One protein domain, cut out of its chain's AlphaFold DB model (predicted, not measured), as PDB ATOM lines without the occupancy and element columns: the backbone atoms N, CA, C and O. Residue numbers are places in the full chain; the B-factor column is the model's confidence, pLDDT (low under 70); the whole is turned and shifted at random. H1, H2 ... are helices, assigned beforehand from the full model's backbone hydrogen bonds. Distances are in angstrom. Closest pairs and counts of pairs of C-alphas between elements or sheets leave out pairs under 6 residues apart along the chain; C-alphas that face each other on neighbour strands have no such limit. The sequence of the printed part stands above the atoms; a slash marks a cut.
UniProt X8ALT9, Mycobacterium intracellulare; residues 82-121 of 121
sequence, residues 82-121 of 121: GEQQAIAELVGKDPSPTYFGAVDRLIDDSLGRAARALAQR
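What this domain is: This is residues 82 to 121 of the 121 residues of a protein of Mycobacterium intracellulare (UniProt X8ALT9). A long helix, H2, sticks out as a free arm, residues 102 to 121 standing free; at its beginning sits a small hook, made of the shorter helix H1 and the link of residues 92 to 102, which folds back past H1 before it leads into H2. The two helices do not pack on each other, and the arm makes much of the length. The printed part has 40 residues with two named helices, H1 then H2 along the chain, and no named strand; the class is all helix. The whole is extended, with a radius of gyration of the C-alphas of 15.7 A and spans of 51 by 12 by 11 A.

How they stand to each other: Look first at H2, residues 103 to 119, the longest helix. Go back along the chain to H1, residues 82 to 91: H1 and H2 are apart, with no C-alpha of the one within 8 A of the other. In both H1 and H2 you will find every O i to N i+4 pair within hydrogen-bond range.

Where its parts are: Find C-alpha 103 at (269.565, 279.624, 188.059); from there H2 runs 24.4 A to C-alpha 119 at (291.110, 275.840, 198.790). Then find C-alpha 82 at (258.901, 278.555, 180.705), where H1 begins; it runs 14.2 A to C-alpha 91 at (250.682, 288.837, 186.117).

The domain as a whole: The outline is a rod, and the two C-alphas farthest apart are those of Gly 92 and Arg 121, 50.8 A. The printed part has no cut, and the link from H1 to H2, 11 residues, is long. Look at the B-factor column for the model's confidence: the mean pLDDT of the printed part is 91.7, and residue 121, the chain's last, is the one printed residue under 70.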
ATOM      1  N   GLY A  82     260.315 278.832 180.431       89.44
ATOM      2  CA  GLY A  82     258.901 278.555 180.705       89.44
ATOM      3  C   GLY A  82     258.384 279.129 182.033       89.44
ATOM      4  O   GLY A  82     257.270 279.639 182.081       89.44
ATOM      5  N   GLU A  83     259.186 279.125 183.106       90.56
ATOM      6  CA  GLU A  83     258.791 279.746 184.385       90.56
ATOM      7  C   GLU A  83     258.634 281.270 184.257       90.56
ATOM      8  O   GLU A  83     257.639 281.836 184.710       90.56
ATOM      9  N   GLN A  84     259.590 281.935 183.602       92.00
ATOM     10  CA  GLN A  84     259.556 283.378 183.360       92.00
ATOM     11  C   GLN A  84     258.314 283.763 182.545       92.00
ATOM     12  O   GLN A  84     257.622 284.719 182.897       92.00
ATOM     13  N   GLN A  85     258.019 283.000 181.490       91.62
ATOM     14  CA  GLN A  85     256.846 283.196 180.639       91.62
ATOM     15  C   GLN A  85     255.541 282.972 181.413       91.62
ATOM     16  O   GLN A  85     254.662 283.829 181.374       91.62
ATOM     17  N   ALA A  86     255.432 281.878 182.173       92.19
ATOM     18  CA  ALA A  86     254.234 281.556 182.947       92.19
ATOM     19  C   ALA A  86     253.930 282.613 184.020       92.19
ATOM     20  O   ALA A  86     252.774 282.978 184.232       92.19
ATOM     21  N   ILE A  87     254.960 283.143 184.689       92.69
ATOM     22  CA  ILE A  87     254.790 284.234 185.656       92.69
ATOM     23  C   ILE A  87     254.334 285.507 184.946       92.69
ATOM     24  O   ILE A  87     253.399 286.150 185.418       92.69
ATOM     25  N   ALA A  88     254.973 285.865 183.830       93.75
ATOM     26  CA  ALA A  88     254.633 287.048 183.044       93.75
ATOM     27  C   ALA A  88     253.172 287.018 182.570       93.75
ATOM     28  O   ALA A  88     252.439 287.990 182.762       93.75
ATOM     29  N   GLU A  89     252.729 285.865 182.060       95.25
ATOM     30  CA  GLU A  89     251.343 285.606 181.676       95.25
ATOM     31  C   GLU A  89     250.392 285.743 182.873       95.25
ATOM     32  O   GLU A  89     249.412 286.485 182.799       95.25
ATOM     33  N   LEU A  90     250.714 285.108 184.006       95.31
ATOM     34  CA  LEU A  90     249.898 285.163 185.221       95.31
ATOM     35  C   LEU A  90     249.709 286.596 185.741       95.31
ATOM     36  O   LEU A  90     248.633 286.934 186.238       95.31
ATOM     37  N   VAL A  91     250.743 287.440 185.653       95.50
ATOM     38  CA  VAL A  91     250.682 288.837 186.117       95.50
ATOM     39  C   VAL A  91     250.257 289.833 185.033       95.50
ATOM     40  O   VAL A  91     250.154 291.026 185.328       95.50
ATOM     41  N   GLY A  92     250.024 289.376 183.798       95.19
ATOM     42  CA  GLY A  92     249.651 290.220 182.660       95.19
ATOM     43  C   GLY A  92     250.717 291.252 182.278       95.19
ATOM     44  O   GLY A  92     250.379 292.394 181.961       95.19
ATOM     45  N   LYS A  93     252.002 290.891 182.363       93.81
ATOM     46  CA  LYS A  93     253.143 291.758 182.020       93.81
ATOM     47  C   LYS A  93     254.069 291.072 181.023       93.81
ATOM     48  O   LYS A  93     253.993 289.864 180.834       93.81
ATOM     49  N   ASP A  94     254.982 291.842 180.440       94.25
ATOM     50  CA  ASP A  94     256.063 291.278 179.637       94.25
ATOM     51  C   ASP A  94     257.038 290.458 180.508       94.25
ATOM     52  O   ASP A  94     257.282 290.819 181.671       94.25
ATOM     53  N   PRO A  95     257.631 289.377 179.966       91.25
ATOM     54  CA  PRO A  95     258.667 288.608 180.646       91.25
ATOM     55  C   PRO A  95     259.850 289.490 181.053       91.25
ATOM     56  O   PRO A  95     260.399 290.240 180.246       91.25
ATOM     57  N   SER A  96     260.270 289.397 182.317       89.31
ATOM     58  CA  SER A  96     261.443 290.137 182.792       89.31
ATOM     59  C   SER A  96     262.715 289.574 182.154       89.31
ATOM     60  O   SER A  96     263.006 288.402 182.379       89.31
ATOM     61  N   PRO A  97     263.556 290.387 181.489       86.81
ATOM     62  CA  PRO A  97     264.785 289.909 180.843       86.81
ATOM     63  C   PRO A  97     265.880 289.482 181.834       86.81
ATOM     64  O   PRO A  97     266.944 289.033 181.422       86.81
ATOM     65  N   THR A  98     265.648 289.660 183.136       88.31
ATOM     66  CA  THR A  98     266.624 289.401 184.209       88.31
ATOM     67  C   THR A  98     266.163 288.326 185.188       88.31
ATOM     68  O   THR A  98     266.881 288.005 186.130       88.31
ATOM     69  N   TYR A  99     264.963 287.774 185.000       88.31
ATOM     70  CA  TYR A  99     264.450 286.722 185.867       88.31
ATOM     71  C   TYR A  99     264.674 285.350 185.232       88.31
ATOM     72  O   TYR A  99     264.006 285.002 184.261       88.31
ATOM     73  N   PHE A 100     265.578 284.566 185.818       88.69
ATOM     74  CA  PHE A 100     265.881 283.185 185.416       88.69
ATOM     75  C   PHE A 100     265.564 282.180 186.536       88.69
ATOM     76  O   PHE A 100     266.192 281.127 186.648       88.69
ATOM     77  N   GLY A 101     264.620 282.522 187.416       88.94
ATOM     78  CA  GLY A 101     264.275 281.696 188.571       88.94
ATOM     79  C   GLY A 101     265.464 281.515 189.520       88.94
ATOM     80  O   GLY A 101     266.103 282.480 189.935       88.94
ATOM     81  N   ALA A 102     265.762 280.266 189.878       90.81
ATOM     82  CA  ALA A 102     266.842 279.925 190.808       90.81
ATOM     83  C   ALA A 102     268.221 279.733 190.141       90.81
ATOM     84  O   ALA A 102     269.165 279.348 190.834       90.81
ATOM     85  N   VAL A 103     268.351 279.958 188.828       91.00
ATOM     86  CA  VAL A 103     269.565 279.624 188.059       91.00
ATOM     87  C   VAL A 103     270.815 280.284 188.638       91.00
ATOM     88  O   VAL A 103     271.765 279.567 188.957       91.00
ATOM     89  N   ASP A 104     270.802 281.600 188.860       90.75
ATOM     90  CA  ASP A 104     271.974 282.327 189.373       90.75
ATOM     91  C   ASP A 104     272.411 281.791 190.737       90.75
ATOM     92  O   ASP A 104     273.579 281.470 190.951       90.75
ATOM     93  N   ARG A 105     271.445 281.556 191.633       92.94
ATOM     94  CA  ARG A 105     271.708 280.962 192.947       92.94
ATOM     95  C   ARG A 105     272.355 279.581 192.824       92.94
ATOM     96  O   ARG A 105     273.293 279.276 193.556       92.94
ATOM     97  N   LEU A 106     271.850 278.726 191.934       94.44
ATOM     98  CA  LEU A 106     272.388 277.377 191.741       94.44
ATOM     99  C   LEU A 106     273.808 277.401 191.160       94.44
ATOM    100  O   LEU A 106     274.631 276.560 191.541       94.44
ATOM    101  N   ILE A 107     274.096 278.349 190.265       94.31
ATOM    102  CA  ILE A 107     275.433 278.578 189.708       94.31
ATOM    103  C   ILE A 107     276.381 279.044 190.815       94.31
ATOM    104  O   ILE A 107     277.399 278.386 191.046       94.31
ATOM    105  N   ASP A 108     276.018 280.093 191.551       96.06
ATOM    106  CA  ASP A 108     276.831 280.656 192.633       96.06
ATOM    107  C   ASP A 108     277.113 279.622 193.729       96.06
ATOM    108  O   ASP A 108     278.264 279.429 194.133       96.06
ATOM    109  N   ASP A 109     276.093 278.872 194.156       97.44
ATOM    110  CA  ASP A 109     276.242 277.799 195.141       97.44
ATOM    111  C   ASP A 109     277.195 276.699 194.635       97.44
ATOM    112  O   ASP A 109     277.973 276.126 195.409       97.44
ATOM    113  N   SER A 110     277.156 276.383 193.338       96.50
ATOM    114  CA  SER A 110     278.024 275.371 192.725       96.50
ATOM    115  C   SER A 110     279.473 275.842 192.621       96.50
ATOM    116  O   SER A 110     280.381 275.105 193.021       96.50
ATOM    117  N   LEU A 111     279.695 277.077 192.170       96.38
ATOM    118  CA  LEU A 111     281.018 277.696 192.103       96.38
ATOM    119  C   LEU A 111     281.620 277.872 193.503       96.38
ATOM    120  O   LEU A 111     282.780 277.526 193.727       96.38
ATOM    121  N   GLY A 112     280.820 278.302 194.480       97.44
ATOM    122  CA  GLY A 112     281.246 278.447 195.869       97.44
ATOM    123  C   GLY A 112     281.605 277.116 196.539       97.44
ATOM    124  O   GLY A 112     282.520 277.055 197.366       97.44
ATOM    125  N   ARG A 113     280.927 276.010 196.197       94.75
ATOM    126  CA  ARG A 113     281.349 274.661 196.626       94.75
ATOM    127  C   ARG A 113     282.680 274.260 195.991       94.75
ATOM    128  O   ARG A 113     283.554 273.773 196.706       94.75
ATOM    129  N   ALA A 114     282.846 274.490 194.689       92.50
ATOM    130  CA  ALA A 114     284.080 274.158 193.980       92.50
ATOM    131  C   ALA A 114     285.284 274.941 194.530       92.50
ATOM    132  O   ALA A 114     286.319 274.345 194.822       92.50
ATOM    133  N   ALA A 115     285.126 276.246 194.763       95.31
ATOM    134  CA  ALA A 115     286.169 277.094 195.332       95.31
ATOM    135  C   ALA A 115     286.621 276.608 196.719       95.31
ATOM    136  O   ALA A 115     287.819 276.501 196.975       95.31
ATOM    137  N   ARG A 116     285.677 276.235 197.597       96.25
ATOM    138  CA  ARG A 116     285.997 275.673 198.922       96.25
ATOM    139  C   ARG A 116     286.752 274.350 198.833       96.25
ATOM    140  O   ARG A 116     287.700 274.159 199.584       96.25
ATOM    141  N   ALA A 117     286.357 273.460 197.924       91.31
ATOM    142  CA  ALA A 117     287.039 272.180 197.735       91.31
ATOM    143  C   ALA A 117     288.476 272.362 197.214       91.31
ATOM    144  O   ALA A 117     289.376 271.648 197.640       91.31
ATOM    145  N   LEU A 118     288.697 273.334 196.323       90.88
ATOM    146  CA  LEU A 118     290.028 273.655 195.804       90.88
ATOM    147  C   LEU A 118     290.921 274.340 196.845       90.88
ATOM    148  O   LEU A 118     292.113 274.072 196.869       90.88
ATOM    149  N   ALA A 119     290.359 275.180 197.717       91.94
ATOM    150  CA  ALA A 119     291.110 275.840 198.790       91.94
ATOM    151  C   ALA A 119     291.548 274.885 199.921       91.94
ATOM    152  O   ALA A 119     292.417 275.234 200.713       91.94
ATOM    153  N   GLN A 120     290.933 273.703 200.022       79.25
ATOM    154  CA  GLN A 120     291.267 272.660 201.004       79.25
ATOM    155  C   GLN A 120     292.340 271.675 200.508       79.25
ATOM    156  O   GLN A 120     292.634 270.700 201.200       79.25
ATOM    157  N   ARG A 121     292.884 271.897 199.308       62.69
ATOM    158  CA  ARG A 121     293.874 271.046 198.648       62.69
ATOM    159  C   ARG A 121     295.253 271.691 198.673       62.69
ATOM    160  O   ARG A 121     296.226 270.913 198.769       62.69
TER     161      ARG A 121